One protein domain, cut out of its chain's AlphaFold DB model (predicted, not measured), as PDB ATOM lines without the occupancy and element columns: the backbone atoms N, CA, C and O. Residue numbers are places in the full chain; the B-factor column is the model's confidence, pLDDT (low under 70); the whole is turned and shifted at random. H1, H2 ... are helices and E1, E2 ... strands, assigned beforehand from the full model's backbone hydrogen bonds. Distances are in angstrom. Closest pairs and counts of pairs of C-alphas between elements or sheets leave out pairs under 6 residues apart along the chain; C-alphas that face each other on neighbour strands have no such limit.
ATOM      1  N   ASN A 238      88.727  61.635   2.156       89.94
ATOM      2  CA  ASN A 238      89.619  62.417   1.323       89.94
ATOM      3  C   ASN A 238      91.061  61.955   1.543       89.94
ATOM      4  O   ASN A 238      91.605  62.108   2.638       89.94
ATOM      5  N   ASP A 239      91.681  61.402   0.505       86.69
ATOM      6  CA  ASP A 239      93.106  61.100   0.485       86.69
ATOM      7  C   ASP A 239      93.891  62.374   0.147       86.69
ATOM      8  O   ASP A 239      94.051  62.777  -1.009       86.69
ATOM      9  N   CYS A 240      94.374  63.035   1.198       82.50
ATOM     10  CA  CYS A 240      95.090  64.301   1.090       82.50
ATOM     11  C   CYS A 240      96.493  64.168   0.465       82.50
ATOM     12  O   CYS A 240      97.132  65.192   0.204       82.50
ATOM     13  N   VAL A 241      97.008  62.944   0.265       78.31
ATOM     14  CA  VAL A 241      98.378  62.687  -0.203       78.31
ATOM     15  C   VAL A 241      98.367  61.684  -1.355       78.31
ATOM     16  O   VAL A 241      98.757  60.527  -1.210       78.31
ATOM     17  N   TYR A 242      98.001  62.169  -2.541       75.56
ATOM     18  CA  TYR A 242      98.130  61.402  -3.780       75.56
ATOM     19  C   TYR A 242      99.566  61.443  -4.320       75.56
ATOM     20  O   TYR A 242     100.082  62.511  -4.667       75.56
ATOM     21  N   ARG A 243     100.216  60.281  -4.406       70.88
ATOM     22  CA  ARG A 243     101.638  60.141  -4.773       70.88
ATOM     23  C   ARG A 243     101.831  59.726  -6.223       70.88
ATOM     24  O   ARG A 243     102.713  60.253  -6.898       70.88
ATOM     25  N   SER A 244     101.052  58.752  -6.684       69.88
ATOM     26  CA  SER A 244     101.153  58.172  -8.024       69.88
ATOM     27  C   SER A 244      99.882  57.403  -8.388       69.88
ATOM     28  O   SER A 244      99.058  57.108  -7.530       69.88
ATOM     29  N   SER A 245      99.756  57.034  -9.665       67.75
ATOM     30  CA  SER A 245      98.655  56.204 -10.181       67.75
ATOM     31  C   SER A 245      98.589  54.791  -9.609       67.75
ATOM     32  O   SER A 245      97.568  54.134  -9.775       67.75
ATOM     33  N   ASP A 246      99.661  54.325  -8.968       68.50
ATOM     34  CA  ASP A 246      99.753  52.967  -8.422       68.50
ATOM     35  C   ASP A 246      99.399  52.917  -6.923       68.50
ATOM     36  O   ASP A 246      99.442  51.851  -6.310       68.50
ATOM     37  N   GLN A 247      99.064  54.067  -6.325       76.38
ATOM     38  CA  GLN A 247      98.558  54.174  -4.958       76.38
ATOM     39  C   GLN A 247      97.204  53.475  -4.840       76.38
ATOM     40  O   GLN A 247      96.328  53.630  -5.695       76.38
ATOM     41  N   TYR A 248      97.022  52.708  -3.766       77.19
ATOM     42  CA  TYR A 248      95.742  52.066  -3.512       77.19
ATOM     43  C   TYR A 248      94.743  53.088  -2.967       77.19
ATOM     44  O   TYR A 248      94.908  53.619  -1.874       77.19
ATOM     45  N   ILE A 249      93.692  53.345  -3.737       82.44
ATOM     46  CA  ILE A 249      92.608  54.253  -3.369       82.44
ATOM     47  C   ILE A 249      91.322  53.478  -3.568       82.44
ATOM     48  O   ILE A 249      91.056  52.984  -4.669       82.44
ATOM     49  N   ALA A 250      90.549  53.315  -2.495       85.12
ATOM     50  CA  ALA A 250      89.264  52.650  -2.602       85.12
ATOM     51  C   ALA A 250      88.323  53.428  -3.537       85.12
ATOM     52  O   ALA A 250      88.510  54.614  -3.821       85.12
ATOM     53  N   ALA A 251      87.289  52.746  -4.029       88.19
ATOM     54  CA  ALA A 251      86.253  53.408  -4.811       88.19
ATOM     55  C   ALA A 251      85.633  54.562  -4.004       88.19
ATOM     56  O   ALA A 251      85.462  54.450  -2.790       88.19
ATOM     57  N   ASN A 252      85.285  55.648  -4.700       92.56
ATOM     58  CA  ASN A 252      84.603  56.814  -4.127       92.56
ATOM     59  C   ASN A 252      85.385  57.520  -3.004       92.56
ATOM     60  O   ASN A 252      84.805  58.067  -2.072       92.56
ATOM     61  N   VAL A 253      86.713  57.521  -3.092       91.38
ATOM     62  CA  VAL A 253      87.576  58.357  -2.252       91.38
ATOM     63  C   VAL A 253      88.025  59.559  -3.073       91.38
ATOM     64  O   VAL A 253      88.515  59.406  -4.196       91.38
ATOM     65  N   THR A 254      87.852  60.765  -2.535       91.75
ATOM     66  CA  THR A 254      88.347  61.981  -3.189       91.75
ATOM     67  C   THR A 254      89.825  62.178  -2.898       91.75
ATOM     68  O   THR A 254      90.338  61.676  -1.905       91.75
ATOM     69  N   THR A 255      90.528  62.925  -3.744       88.38
ATOM     70  CA  THR A 255      91.983  63.095  -3.614       88.38
ATOM     71  C   THR A 255      92.388  64.556  -3.489       88.38
ATOM     72  O   THR A 255      93.407  64.937  -4.061       88.38
ATOM     73  N   TYR A 256      91.589  65.405  -2.836       89.94
ATOM     74  CA  TYR A 256      91.921  66.821  -2.659       89.94
ATOM     75  C   TYR A 256      93.082  66.952  -1.688       89.94
ATOM     76  O   TYR A 256      92.986  66.553  -0.530       89.94
ATOM     77  N   GLY A 257      94.193  67.494  -2.160       87.38
ATOM     78  CA  GLY A 257      95.458  67.375  -1.451       87.38
ATOM     79  C   GLY A 257      96.212  68.680  -1.334       87.38
ATOM     80  O   GLY A 257      95.799  69.726  -1.830       87.38
ATOM     81  N   ILE A 258      97.352  68.590  -0.661       83.88
ATOM     82  CA  ILE A 258      98.273  69.700  -0.427       83.88
ATOM     83  C   ILE A 258      99.725  69.205  -0.427       83.88
ATOM     84  O   ILE A 258     100.016  68.011  -0.512       83.88
ATOM     85  N   GLY A 259     100.660  70.142  -0.305       80.62
ATOM     86  CA  GLY A 259     102.090  69.890  -0.236       80.62
ATOM     87  C   GLY A 259     102.819  70.186  -1.545       80.62
ATOM     88  O   GLY A 259     102.281  70.030  -2.635       80.62
ATOM     89  N   ASN A 260     104.090  70.581  -1.445       74.00
ATOM     90  CA  ASN A 260     104.891  71.089  -2.573       74.00
ATOM     91  C   ASN A 260     105.080  70.124  -3.762       74.00
ATOM     92  O   ASN A 260     105.599  70.531  -4.798       74.00
ATOM     93  N   ARG A 261     104.720  68.846  -3.617       71.31
ATOM     94  CA  ARG A 261     104.801  67.825  -4.675       71.31
ATOM     95  C   ARG A 261     103.432  67.363  -5.178       71.31
ATOM     96  O   ARG A 261     103.378  66.538  -6.082       71.31
ATOM     97  N   TYR A 262     102.346  67.857  -4.592       79.69
ATOM     98  CA  TYR A 262     100.994  67.550  -5.029       79.69
ATOM     99  C   TYR A 262     100.570  68.540  -6.124       79.69
ATOM    100  O   TYR A 262     100.705  69.750  -5.965       79.69
ATOM    101  N   ALA A 263     100.094  68.011  -7.251       77.12
ATOM    102  CA  ALA A 263      99.726  68.792  -8.437       77.12
ATOM    103  C   ALA A 263      98.220  68.734  -8.762       77.12
ATOM    104  O   ALA A 263      97.812  69.157  -9.841       77.12
ATOM    105  N   GLY A 264      97.406  68.170  -7.865       84.25
ATOM    106  CA  GLY A 264      95.961  68.039  -8.049       84.25
ATOM    107  C   GLY A 264      95.152  69.177  -7.409       84.25
ATOM    108  O   GLY A 264      95.721  70.175  -6.955       84.25
ATOM    109  N   PRO A 265      93.814  69.057  -7.385       90.12
ATOM    110  CA  PRO A 265      92.933  70.044  -6.772       90.12
ATOM    111  C   PRO A 265      93.096  70.114  -5.246       90.12
ATOM    112  O   PRO A 265      93.200  69.099  -4.569       90.12
ATOM    113  N   THR A 266      93.044  71.322  -4.689       92.06
ATOM    114  CA  THR A 266      93.065  71.548  -3.230       92.06
ATOM    115  C   THR A 266      91.663  71.735  -2.644       92.06
ATOM    116  O   THR A 266      91.519  72.000  -1.454       92.06
ATOM    117  N   SER A 267      90.624  71.664  -3.478       94.94
ATOM    118  CA  SER A 267      89.232  71.873  -3.088       94.94
ATOM    119  C   SER A 267      88.287  71.098  -4.003       94.94
ATOM    120  O   SER A 267      88.548  70.999  -5.207       94.94
ATOM    121  N   GLY A 268      87.192  70.584  -3.447       93.06
ATOM    122  CA  GLY A 268      86.093  70.002  -4.214       93.06
ATOM    123  C   GLY A 268      85.099  69.196  -3.370       93.06
ATOM    124  O   GLY A 268      85.248  69.119  -2.145       93.06
ATOM    125  N   PRO A 269      84.053  68.643  -4.014       93.38
ATOM    126  CA  PRO A 269      82.979  67.928  -3.331       93.38
ATOM    127  C   PRO A 269      83.445  66.589  -2.766       93.38
ATOM    128  O   PRO A 269      84.092  65.798  -3.447       93.38
ATOM    129  N   LEU A 270      83.054  66.304  -1.530       93.25
ATOM    130  CA  LEU A 270      83.170  64.977  -0.952       93.25
ATOM    131  C   LEU A 270      82.050  64.080  -1.481       93.25
ATOM    132  O   LEU A 270      80.904  64.514  -1.621       93.25
ATOM    133  N   VAL A 271      82.377  62.815  -1.729       92.38
ATOM    134  CA  VAL A 271      81.414  61.799  -2.165       92.38
ATOM    135  C   VAL A 271      81.243  60.734  -1.091       92.38
ATOM    136  O   VAL A 271      82.163  60.449  -0.324       92.38
ATOM    137  N   ASP A 272      80.047  60.162  -1.020       92.56
ATOM    138  CA  ASP A 272      79.752  59.054  -0.129       92.56
ATOM    139  C   ASP A 272      80.527  57.807  -0.573       92.56
ATOM    140  O   ASP A 272      80.480  57.401  -1.733       92.56
ATOM    141  N   GLN A 273      81.245  57.186   0.357       92.38
ATOM    142  CA  GLN A 273      82.159  56.084   0.074       92.38
ATOM    143  C   GLN A 273      81.436  54.876  -0.533       92.38
ATOM    144  O   GLN A 273      81.977  54.191  -1.403       92.38
ATOM    145  N   THR A 274      80.214  54.597  -0.082       88.75
ATOM    146  CA  THR A 274      79.494  53.384  -0.478       88.75
ATOM    147  C   THR A 274      78.808  53.569  -1.825       88.75
ATOM    148  O   THR A 274      78.828  52.665  -2.660       88.75
ATOM    149  N   THR A 275      78.205  54.735  -2.046       86.81
ATOM    150  CA  THR A 275      77.354  55.006  -3.215       86.81
ATOM    151  C   THR A 275      78.062  55.777  -4.327       86.81
ATOM    152  O   THR A 275      77.721  55.600  -5.493       86.81
ATOM    153  N   GLY A 276      79.067  56.588  -3.991       87.81
ATOM    154  CA  GLY A 276      79.691  57.552  -4.900       87.81
ATOM    155  C   GLY A 276      78.873  58.827  -5.099       87.81
ATOM    156  O   GLY A 276      79.269  59.685  -5.888       87.81
ATOM    157  N   ASP A 277      77.748  58.965  -4.394       87.25
ATOM    158  CA  ASP A 277      76.883  60.132  -4.496       87.25
ATOM    159  C   ASP A 277      77.549  61.364  -3.877       87.25
ATOM    160  O   ASP A 277      78.212  61.280  -2.841       87.25
ATOM    161  N   ASP A 278      77.304  62.532  -4.470       85.38
ATOM    162  CA  ASP A 278      77.706  63.817  -3.895       85.38
ATOM    163  C   ASP A 278      77.111  63.969  -2.484       85.38
ATOM    164  O   ASP A 278      75.943  63.638  -2.254       85.38
ATOM    165  N   THR A 279      77.918  64.423  -1.524       87.56
ATOM    166  CA  THR A 279      77.482  64.702  -0.145       87.56
ATOM    167  C   THR A 279      77.019  66.140   0.055       87.56
ATOM    168  O   THR A 279      76.546  66.472   1.137       87.56
ATOM    169  N   GLY A 280      77.199  67.008  -0.947       86.94
ATOM    170  CA  GLY A 280      76.970  68.453  -0.881       86.94
ATOM    171  C   GLY A 280      77.975  69.204  -0.013       86.94
ATOM    172  O   GLY A 280      77.900  70.429   0.079       86.94
ATOM    173  N   ILE A 281      78.925  68.491   0.594       92.00
ATOM    174  CA  ILE A 281      79.988  69.061   1.409       92.00
ATOM    175  C   ILE A 281      81.206  69.267   0.520       92.00
ATOM    176  O   ILE A 281      81.696  68.336  -0.114       92.00
ATOM    177  N   THR A 282      81.732  70.486   0.501       94.19
ATOM    178  CA  THR A 282      83.008  70.790  -0.151       94.19
ATOM    179  C   THR A 282      84.112  70.818   0.894       94.19
ATOM    180  O   THR A 282      84.021  71.557   1.872       94.19
ATOM    181  N   ALA A 283      85.175  70.047   0.669       93.62
ATOM    182  CA  ALA A 283      86.403  70.139   1.448       93.62
ATOM    183  C   ALA A 283      87.385  71.065   0.731       93.62
ATOM    184  O   ALA A 283      87.597  70.941  -0.473       93.62
ATOM    185  N   THR A 284      87.999  71.989   1.466       93.94
ATOM    186  CA  THR A 284      89.052  72.878   0.966       93.94
ATOM    187  C   THR A 284      90.250  72.813   1.890       93.94
ATOM    188  O   THR A 284      90.111  72.964   3.100       93.94
ATOM    189  N   LEU A 285      91.428  72.604   1.312       90.56
ATOM    190  CA  LEU A 285      92.680  72.532   2.039       90.56
ATOM    191  C   LEU A 285      93.547  73.748   1.711       90.56
ATOM    192  O   LEU A 285      93.802  74.054   0.543       90.56
ATOM    193  N   ALA A 286      94.044  74.413   2.750       88.62
ATOM    194  CA  ALA A 286      95.039  75.475   2.651       88.62
ATOM    195  C   ALA A 286      96.251  75.159   3.534       88.62
ATOM    196  O   ALA A 286      96.164  74.372   4.474       88.62
ATOM    197  N   GLN A 287      97.408  75.743   3.211       86.75
ATOM    198  CA  GLN A 287      98.657  75.464   3.919       86.75
ATOM    199  C   GLN A 287      99.584  76.682   4.007       86.75
ATOM    200  O   GLN A 287      99.566  77.561   3.143       86.75
ATOM    201  N   SER A 288     100.496  76.653   4.981       84.94
ATOM    202  CA  SER A 288     101.647  77.562   5.090       84.94
ATOM    203  C   SER A 288     102.894  76.831   5.602       84.94
ATOM    204  O   SER A 288     102.795  75.737   6.144       84.94
ATOM    205  N   GLY A 289     104.082  77.427   5.451       77.00
ATOM    206  CA  GLY A 289     105.325  76.901   6.043       77.00
ATOM    207  C   GLY A 289     105.965  75.724   5.293       77.00
ATOM    208  O   GLY A 289     106.644  74.898   5.898       77.00
ATOM    209  N   GLY A 290     105.757  75.628   3.972       72.88
ATOM    210  CA  GLY A 290     106.471  74.664   3.124       72.88
ATOM    211  C   GLY A 290     106.126  73.203   3.418       72.88
ATOM    212  O   GLY A 290     107.018  72.354   3.473       72.88
ATOM    213  N   VAL A 291     104.840  72.920   3.621       77.94
ATOM    214  CA  VAL A 291     104.319  71.561   3.782       77.94
ATOM    215  C   VAL A 291     104.737  70.700   2.585       77.94
ATOM    216  O   VAL A 291     104.607  71.080   1.419       77.94
ATOM    217  N   THR A 292     105.282  69.527   2.876       77.31
ATOM    218  CA  THR A 292     105.650  68.512   1.888       77.31
ATOM    219  C   THR A 292     105.097  67.173   2.352       77.31
ATOM    220  O   THR A 292     104.575  67.062   3.454       77.31
ATOM    221  N   TRP A 293     105.222  66.136   1.541       75.06
ATOM    222  CA  TRP A 293     104.986  64.763   1.969       75.06
ATOM    223  C   TRP A 293     106.240  63.920   1.722       75.06
ATOM    224  O   TRP A 293     107.063  64.260   0.864       75.06
ATOM    225  N   GLN A 294     106.414  62.856   2.508       69.38
ATOM    226  CA  GLN A 294     107.526  61.908   2.381       69.38
ATOM    227  C   GLN A 294     107.020  60.464   2.322       69.38
ATOM    228  O   GLN A 294     106.083  60.101   3.032       69.38
ATOM    229  N   VAL A 295     107.677  59.662   1.482       63.03
ATOM    230  CA  VAL A 295     107.312  58.270   1.142       63.03
ATOM    231  C   VAL A 295     108.461  57.282   1.361       63.03
ATOM    232  O   VAL A 295     108.322  56.097   1.085       63.03
ATOM    233  N   GLU A 296     109.617  57.759   1.829       61.81
ATOM    234  CA  GLU A 296     110.806  56.917   1.983       61.81
ATOM    235  C   GLU A 296     110.658  55.965   3.180       61.81
ATOM    236  O   GLU A 296     110.328  56.441   4.263       61.81
ATOM    237  N   PRO A 297     110.980  54.663   3.071       54.16
ATOM    238  CA  PRO A 297     110.770  53.673   4.141       54.16
ATOM    239  C   PRO A 297     111.427  53.999   5.494       54.16
ATOM    240  O   PRO A 297     111.049  53.447   6.523       54.16
ATOM    241  N   SER A 298     112.438  54.872   5.506       57.34
ATOM    242  CA  SER A 298     113.172  55.281   6.708       57.34
ATOM    243  C   SER A 298     112.508  56.421   7.496       57.34
ATOM    244  O   SER A 298     112.943  56.704   8.614       57.34
ATOM    245  N   GLY A 299     111.468  57.069   6.952       56.03
ATOM    246  CA  GLY A 299     110.774  58.193   7.604       56.03
ATOM    247  C   GLY A 299     109.342  58.483   7.128       56.03
ATOM    248  O   GLY A 299     108.635  59.264   7.766       56.03
ATOM    249  N   GLY A 300     108.898  57.865   6.035       61.91
ATOM    250  CA  GLY A 300     107.519  57.815   5.562       61.91
ATOM    251  C   GLY A 300     106.662  56.994   6.515       61.91
ATOM    252  O   GLY A 300     107.138  56.030   7.113       61.91
ATOM    253  N   GLY A 301     105.420  57.418   6.722       65.44
ATOM    254  CA  GLY A 301     104.483  56.651   7.536       65.44
ATOM    255  C   GLY A 301     104.267  55.244   6.996       65.44
ATOM    256  O   GLY A 301     104.580  54.934   5.849       65.44
ATOM    257  N   SER A 302     103.708  54.406   7.852       72.81
ATOM    258  CA  SER A 302     103.140  53.122   7.465       72.81
ATOM    259  C   SER A 302     101.623  53.231   7.502       72.81
ATOM    260  O   SER A 302     101.082  54.057   8.245       72.81
ATOM    261  N   ASP A 303     100.944  52.336   6.793       78.56
ATOM    262  CA  ASP A 303      99.535  52.085   7.065       78.56
ATOM    263  C   ASP A 303      99.292  51.764   8.545       78.56
ATOM    264  O   ASP A 303     100.183  51.330   9.292       78.56
ATOM    265  N   CYS A 304      98.055  52.025   8.969       81.06
ATOM    266  CA  CYS A 304      97.598  51.745  10.319       81.06
ATOM    267  C   CYS A 304      97.817  50.261  10.654       81.06
ATOM    268  O   CYS A 304      97.623  49.380   9.815       81.06
ATOM    269  N   ALA A 305      98.224  49.968  11.887       83.81
ATOM    270  CA  ALA A 305      98.439  48.588  12.298       83.81
ATOM    271  C   ALA A 305      97.101  47.838  12.389       83.81
ATOM    272  O   ALA A 305      96.167  48.309  13.036       83.81
ATOM    273  N   VAL A 306      97.030  46.650  11.779       82.88
ATOM    274  CA  VAL A 306      95.880  45.743  11.910       82.88
ATOM    275  C   VAL A 306      95.618  45.527  13.401       82.88
ATOM    276  O   VAL A 306      96.518  45.054  14.086       82.88
ATOM    277  N   SER A 307      94.410  45.870  13.866       83.19
ATOM    278  CA  SER A 307      93.945  45.915  15.272       83.19
ATOM    279  C   SER A 307      93.911  47.286  15.961       83.19
ATOM    280  O   SER A 307      93.579  47.330  17.146       83.19
ATOM    281  N   THR A 308      94.232  48.391  15.285       81.56
ATOM    282  CA  THR A 308      93.987  49.735  15.838       81.56
ATOM    283  C   THR A 308      92.639  50.295  15.392       81.56
ATOM    284  O   THR A 308      92.101  49.931  14.346       81.56
ATOM    285  N   ASP A 309      92.106  51.221  16.181       81.62
ATOM    286  CA  ASP A 309      90.976  52.076  15.810       81.62
ATOM    287  C   ASP A 309      91.220  52.803  14.480       81.62
ATOM    288  O   ASP A 309      90.363  52.802  13.603       81.62
ATOM    289  N   ALA A 310      92.431  53.323  14.273       78.75
ATOM    290  CA  ALA A 310      92.827  53.954  13.024       78.75
ATOM    291  C   ALA A 310      92.758  52.984  11.831       78.75
ATOM    292  O   ALA A 310      92.337  53.380  10.747       78.75
ATOM    293  N   TYR A 311      93.115  51.708  12.017       85.12
ATOM    294  CA  TYR A 311      92.970  50.701  10.964       85.12
ATOM    295  C   TYR A 311      91.504  50.380  10.677       85.12
ATOM    296  O   TYR A 311      91.144  50.225   9.517       85.12
ATOM    297  N   ASN A 312      90.643  50.348  11.696       85.50
ATOM    298  CA  ASN A 312      89.206  50.164  11.483       85.50
ATOM    299  C   ASN A 312      88.576  51.340  10.717       85.50
ATOM    300  O   ASN A 312      87.635  51.132   9.958       85.50
ATOM    301  N   THR A 313      89.095  52.557  10.901       86.38
ATOM    302  CA  THR A 313      88.578  53.766  10.241       86.38
ATOM    303  C   THR A 313      89.123  53.958   8.825       86.38
ATOM    304  O   THR A 313      88.367  54.355   7.942       86.38
ATOM    305  N   PHE A 314      90.417  53.710   8.601       86.19
ATOM    306  CA  PHE A 314      91.123  54.078   7.362       86.19
ATOM    307  C   PHE A 314      91.728  52.888   6.601       86.19
ATOM    308  O   PHE A 314      92.060  53.011   5.418       86.19
ATOM    309  N   GLY A 315      91.910  51.746   7.267       86.19
ATOM    310  CA  GLY A 315      92.599  50.581   6.721       86.19
ATOM    311  C   GLY A 315      91.874  50.009   5.506       86.19
ATOM    312  O   GLY A 315      90.698  49.667   5.574       86.19
ATOM    313  N   GLY A 316      92.583  49.906   4.380       84.69
ATOM    314  CA  GLY A 316      92.001  49.419   3.126       84.69
ATOM    315  C   GLY A 316      91.013  50.391   2.467       84.69
ATOM    316  O   GLY A 316      90.295  49.981   1.560       84.69
ATOM    317  N   ILE A 317      90.974  51.657   2.897       88.06
ATOM    318  CA  ILE A 317      90.144  52.708   2.289       88.06
ATOM    319  C   ILE A 317      91.033  53.789   1.674       88.06
ATOM    320  O   ILE A 317      90.920  54.111   0.493       88.06
ATOM    321  N   THR A 318      91.956  54.308   2.474       83.88
ATOM    322  CA  THR A 318      92.936  55.330   2.091       83.88
ATOM    323  C   THR A 318      94.344  54.775   2.255       83.88
ATOM    324  O   THR A 318      94.602  54.071   3.234       83.88
ATOM    325  N   ASP A 319      95.265  55.126   1.360       79.88
ATOM    326  CA  ASP A 319      96.677  54.771   1.514       79.88
ATOM    327  C   ASP A 319      97.373  55.772   2.449       79.88
ATOM    328  O   ASP A 319      97.575  56.946   2.132       79.88
ATOM    329  N   MET A 320      97.796  55.269   3.607       75.75
ATOM    330  CA  MET A 320      98.459  56.038   4.659       75.75
ATOM    331  C   MET A 320      99.984  55.820   4.668       75.75
ATOM    332  O   MET A 320     100.676  56.292   5.572       75.75
ATOM    333  N   THR A 321     100.541  55.151   3.649       72.56
ATOM    334  CA  THR A 321     101.981  54.874   3.442       72.56
ATOM    335  C   THR A 321     102.775  56.129   3.041       72.56
ATOM    336  O   THR A 321     103.495  56.214   2.054       72.56
ATOM    337  N   GLY A 322     102.621  57.201   3.791       67.88
ATOM    338  CA  GLY A 322     103.188  58.491   3.462       67.88
ATOM    339  C   GLY A 322     102.657  59.489   4.453       67.88
ATOM    340  O   GLY A 322     101.486  59.466   4.811       67.88
ATOM    341  N   VAL A 323     103.531  60.359   4.940       67.38
ATOM    342  CA  VAL A 323     103.119  61.375   5.907       67.38
ATOM    343  C   VAL A 323     103.321  62.740   5.310       67.38
ATOM    344  O   VAL A 323     104.357  63.019   4.694       67.38
ATOM    345  N   ILE A 324     102.336  63.602   5.543       74.00
ATOM    346  CA  ILE A 324     102.554  65.034   5.457       74.00
ATOM    347  C   ILE A 324     103.675  65.356   6.450       74.00
ATOM    348  O   ILE A 324     103.598  65.068   7.645       74.00
ATOM    349  N   TYR A 325     104.766  65.871   5.908       69.44
ATOM    350  CA  TYR A 325     105.980  66.211   6.617       69.44
ATOM    351  C   TYR A 325     106.143  67.726   6.685       69.44
ATOM    352  O   TYR A 325     105.893  68.469   5.731       69.44
ATOM    353  N   TYR A 326     106.611  68.179   7.842       69.69
ATOM    354  CA  TYR A 326     106.574  69.579   8.232       69.69
ATOM    355  C   TYR A 326     107.972  70.199   8.169       69.69
ATOM    356  O   TYR A 326     108.823  69.937   9.026       69.69
ATOM    357  N   GLY A 327     108.211  71.013   7.137       57.28
ATOM    358  CA  GLY A 327     109.538  71.512   6.769       57.28
ATOM    359  C   GLY A 327     110.093  72.673   7.606       57.28
ATOM    360  O   GLY A 327     111.306  72.874   7.593       57.28
ATOM    361  N   SER A 328     109.272  73.428   8.350       65.69
ATOM    362  CA  SER A 328     109.743  74.595   9.122       65.69
ATOM    363  C   SER A 328     108.951  74.871  10.410       65.69
ATOM    364  O   SER A 328     108.043  74.127  10.794       65.69
ATOM    365  N   LYS A 329     109.351  75.933  11.125       71.62
ATOM    366  CA  LYS A 329     108.554  76.579  12.179       71.62
ATOM    367  C   LYS A 329     107.357  77.303  11.533       71.62
ATOM    368  O   LYS A 329     107.465  77.704  10.375       71.62
ATOM    369  N   ASP A 330     106.263  77.451  12.281       73.56
ATOM    370  CA  ASP A 330     105.079  78.252  11.921       73.56
ATOM    371  C   ASP A 330     104.320  77.757  10.670       73.56
ATOM    372  O   ASP A 330     103.744  78.541   9.917       73.56
ATOM    373  N   TRP A 331     104.315  76.439  10.447       79.31
ATOM    374  CA  TRP A 331     103.466  75.813   9.431       79.31
ATOM    375  C   TRP A 331     102.069  75.531   9.997       79.31
ATOM    376  O   TRP A 331     101.911  75.253  11.191       79.31
ATOM    377  N   TRP A 332     101.075  75.543   9.115       80.25
ATOM    378  CA  TRP A 332      99.708  75.128   9.417       80.25
ATOM    379  C   TRP A 332      99.059  74.509   8.184       80.25
ATOM    380  O   TRP A 332      99.499  74.752   7.053       80.25
ATOM    381  N   VAL A 333      98.029  73.705   8.430       82.12
ATOM    382  CA  VAL A 333      97.081  73.241   7.417       82.12
ATOM    383  C   VAL A 333      95.673  73.522   7.918       82.12
ATOM    384  O   VAL A 333      95.317  73.092   9.018       82.12
ATOM    385  N   ASP A 334      94.899  74.204   7.081       87.19
ATOM    386  CA  ASP A 334      93.494  74.502   7.327       87.19
ATOM    387  C   ASP A 334      92.652  73.561   6.479       87.19
ATOM    388  O   ASP A 334      92.844  73.468   5.263       87.19
ATOM    389  N   LEU A 335      91.724  72.869   7.134       88.81
ATOM    390  CA  LEU A 335      90.667  72.108   6.488       88.81
ATOM    391  C   LEU A 335      89.363  72.871   6.692       88.81
ATOM    392  O   LEU A 335      88.859  72.956   7.813       88.81
ATOM    393  N   THR A 336      88.834  73.421   5.606       92.81
ATOM    394  CA  THR A 336      87.552  74.123   5.590       92.81
ATOM    395  C   THR A 336      86.493  73.235   4.962       92.81
ATOM    396  O   THR A 336      86.656  72.791   3.822       92.81
ATOM    397  N   PHE A 337      85.396  73.019   5.681       92.56
ATOM    398  CA  PHE A 337      84.224  72.312   5.174       92.56
ATOM    399  C   PHE A 337      83.097  73.312   4.939       92.56
ATOM    400  O   PHE A 337      82.771  74.092   5.824       92.56
ATOM    401  N   THR A 338      82.504  73.315   3.747       93.62
ATOM    402  CA  THR A 338      81.335  74.152   3.432       93.62
ATOM    403  C   THR A 338      80.188  73.297   2.913       93.62
ATOM    404  O   THR A 338      80.406  72.184   2.440       93.62
ATOM    405  N   GLY A 339      78.958  73.808   3.018       87.56
ATOM    406  CA  GLY A 339      77.749  73.036   2.698       87.56
ATOM    407  C   GLY A 339      77.253  72.157   3.851       87.56
ATOM    408  O   GLY A 339      76.391  71.310   3.641       87.56
ATOM    409  N   LEU A 340      77.777  72.364   5.064       87.62
ATOM    410  CA  LEU A 340      77.304  71.696   6.275       87.62
ATOM    411  C   LEU A 340      75.912  72.221   6.672       87.62
ATOM    412  O   LEU A 340      75.697  73.425   6.800       87.62
ATOM    413  N   ASP A 341      74.976  71.302   6.896       82.75
ATOM    414  CA  ASP A 341      73.675  71.572   7.518       82.75
ATOM    415  C   ASP A 341      73.835  71.766   9.042       82.75
ATOM    416  O   ASP A 341      74.259  70.821   9.712       82.75
ATOM    417  N   PRO A 342      73.465  72.930   9.617       81.44
ATOM    418  CA  PRO A 342      73.633  73.222  11.045       81.44
ATOM    419  C   PRO A 342      72.786  72.342  11.976       81.44
ATOM    420  O   PRO A 342      73.002  72.350  13.184       81.44
ATOM    421  N   THR A 343      71.815  71.600  11.442       78.31
ATOM    422  CA  THR A 343      70.970  70.675  12.211       78.31
ATOM    423  C   THR A 343      71.516  69.244  12.241       78.31
ATOM    424  O   THR A 343      70.978  68.393  12.949       78.31
ATOM    425  N   THR A 344      72.593  68.971  11.499       79.56
ATOM    426  CA  THR A 344      73.213  67.646  11.386       79.56
ATOM    427  C   THR A 344      74.475  67.553  12.247       79.56
ATOM    428  O   THR A 344      75.300  68.464  12.271       79.56
ATOM    429  N   GLY A 345      74.651  66.429  12.946       84.00
ATOM    430  CA  GLY A 345      75.889  66.127  13.663       84.00
ATOM    431  C   GLY A 345      76.974  65.602  12.720       84.00
ATOM    432  O   GLY A 345      76.738  64.647  11.981       84.00
ATOM    433  N   TYR A 346      78.176  66.181  12.781       85.75
ATOM    434  CA  TYR A 346      79.335  65.749  11.992       85.75
ATOM    435  C   TYR A 346      80.458  65.254  12.897       85.75
ATOM    436  O   TYR A 346      80.723  65.825  13.952       85.75
ATOM    437  N   THR A 347      81.147  64.202  12.460       84.94
ATOM    438  CA  THR A 347      82.371  63.707  13.100       84.94
ATOM    439  C   THR A 347      83.514  63.794  12.101       84.94
ATOM    440  O   THR A 347      83.413  63.261  10.999       84.94
ATOM    441  N   PHE A 348      84.606  64.447  12.494       85.19
ATOM    442  CA  PHE A 348      85.808  64.581  11.677       85.19
ATOM    443  C   PHE A 348      86.940  63.774  12.307       85.19
ATOM    444  O   PHE A 348      87.224  63.916  13.495       85.19
ATOM    445  N   ALA A 349      87.603  62.942  11.507       81.69
ATOM    446  CA  ALA A 349      88.763  62.166  11.926       81.69
ATOM    447  C   ALA A 349      89.933  62.436  10.976       81.69
ATOM    448  O   ALA A 349      89.757  62.490   9.760       81.69
ATOM    449  N   THR A 350      91.140  62.578  11.525       77.81
ATOM    450  CA  THR A 350      92.377  62.690  10.742       77.81
ATOM    451  C   THR A 350      93.410  61.686  11.228       77.81
ATOM    452  O   THR A 350      93.411  61.270  12.383       77.81
ATOM    453  N   SER A 351      94.303  61.282  10.329       67.38
ATOM    454  CA  SER A 351      95.328  60.267  10.585       67.38
ATOM    455  C   SER A 351      96.661  60.832  11.098       67.38
ATOM    456  O   SER A 351      97.593  60.066  11.341       67.38
ATOM    457  N   ALA A 352      96.795  62.155  11.270       61.91
ATOM    458  CA  ALA A 352      98.092  62.786  11.509       61.91
ATOM    459  C   ALA A 352      98.090  63.812  12.650       61.91
ATOM    460  O   ALA A 352      97.587  64.922  12.511       61.91
ATOM    461  N   THR A 353      98.797  63.504  13.741       53.31
ATOM    462  CA  THR A 353      99.465  64.518  14.578       53.31
ATOM    463  C   THR A 353     100.596  63.881  15.397       53.31
ATOM    464  O   THR A 353     100.368  63.078  16.294       53.31
ATOM    465  N   ARG A 354     101.860  64.234  15.106       53.47
ATOM    466  CA  ARG A 354     102.997  64.021  16.028       53.47
ATOM    467  C   ARG A 354     103.410  65.378  16.601       53.47
ATOM    468  O   ARG A 354     104.117  66.148  15.953       53.47
ATOM    469  N   CYS A 355     102.946  65.661  17.815       50.91
ATOM    470  CA  CYS A 355     102.964  66.979  18.458       50.91
ATOM    471  C   CYS A 355     104.235  67.273  19.275       50.91
ATOM    472  O   CYS A 355     104.150  67.819  20.369       50.91
ATOM    473  N   ASN A 356     105.433  66.947  18.784       54.66
ATOM    474  CA  ASN A 356     106.661  67.211  19.559       54.66
ATOM    475  C   ASN A 356     107.163  68.671  19.457       54.66
ATOM    476  O   ASN A 356     108.266  68.969  19.910       54.66
ATOM    477  N   TYR A 357     106.396  69.586  18.850       57.50
ATOM    478  CA  TYR A 357     106.808  70.974  18.608       57.50
ATOM    479  C   TYR A 357     105.633  71.943  18.800       57.50
ATOM    480  O   TYR A 357     104.544  71.698  18.295       57.50
ATOM    481  N   THR A 358     105.874  73.070  19.475       57.50
ATOM    482  CA  THR A 358     104.849  73.990  20.013       57.50
ATOM    483  C   THR A 358     104.089  74.845  18.987       57.50
ATOM    484  O   THR A 358     103.158  75.542  19.368       57.50
ATOM    485  N   ASN A 359     104.455  74.813  17.698       63.22
ATOM    486  CA  ASN A 359     103.926  75.718  16.659       63.22
ATOM    487  C   ASN A 359     103.536  74.953  15.378       63.22
ATOM    488  O   ASN A 359     103.926  75.337  14.274       63.22
ATOM    489  N   ARG A 360     102.885  73.797  15.527       67.88
ATOM    490  CA  ARG A 360     102.502  72.902  14.426       67.88
ATOM    491  C   ARG A 360     101.038  72.509  14.611       67.88
ATOM    492  O   ARG A 360     100.748  71.771  15.546       67.88
ATOM    493  N   LEU A 361     100.142  73.045  13.781       67.88
ATOM    494  CA  LEU A 361      98.693  72.977  13.999       67.88
ATOM    495  C   LEU A 361      97.956  72.477  12.753       67.88
ATOM    496  O   LEU A 361      98.278  72.863  11.629       67.88
ATOM    497  N   THR A 362      96.931  71.663  12.990       73.50
ATOM    498  CA  THR A 362      95.855  71.393  12.032       73.50
ATOM    499  C   THR A 362      94.628  72.144  12.524       73.50
ATOM    500  O   THR A 362      94.233  71.970  13.677       73.50
ATOM    501  N   ILE A 363      94.059  72.996  11.676       74.81
ATOM    502  CA  ILE A 363      92.923  73.847  12.025       74.81
ATOM    503  C   ILE A 363      91.709  73.358  11.245       74.81
ATOM    504  O   ILE A 363      91.759  73.211  10.024       74.81
ATOM    505  N   TYR A 364      90.615  73.106  11.958       79.75
ATOM    506  CA  TYR A 364      89.322  72.831  11.345       79.75
ATOM    507  C   TYR A 364      88.518  74.122  11.302       79.75
ATOM    508  O   TYR A 364      88.361  74.788  12.325       79.75
ATOM    509  N   THR A 365      88.015  74.458  10.119       82.25
ATOM    510  CA  THR A 365      87.062  75.550   9.912       82.25
ATOM    511  C   THR A 365      85.754  74.942   9.419       82.25
ATOM    512  O   THR A 365      85.752  74.228   8.414       82.25
TER     513      THR A 365
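AT A GLANCE: This is residues 238 to 365 of the 366 residues of a protein of Planctomycetes bacterium (UniProt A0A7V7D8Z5). With little regular structure, this domain is a twisted wall of four strands, E1-E2-E5-E6, loops over one face, the strand pair E3-E4 at one end and H1 beyond the loops. The 128 printed residues run E1 E2 E3 H1 E4 E5 E6, mostly strand, only 42 in named elements. The sheet is mixed; the whole is compact, radius of gyration of the C-alphas 14.8 A, spans 39 by 30 by 29 A.

IN THESE COORDINATES: Past residues 238 to 266, find C-alpha 267 at (89.232, 71.873, -3.088); E1 runs to 271. E2, 278 to 288, 29.0 A, bends by 53 degrees at 281. Next come E3, 292 to 294; H1, 309 to 314; E4, 323 to 325; E5, 331 to 338, 23.0 A. E6, 360 to 365, ends at (87.062, 75.550, 9.912).

HOW THE PARTS SIT: Look within hydrogen-bond range: hairpin E1 and E2, N 270 and O 281, 2.8 A; antiparallel E2 and E5, N 284 and O 336, 2.8 A; parallel E5 and E6, N 335 and O 363, 2.9 A; antiparallel E3 and E4, N 325 and O 292, 2.7 A. H1, every O i to N i+4 pair within range, is not on the sheet.

THE WHOLE: The printed part has no cut. Links E3 to H1 and E5 to E6 are long; residues 342 to 347 stand free. Confidence is under 70 in 28 residues, among them 351 to 361.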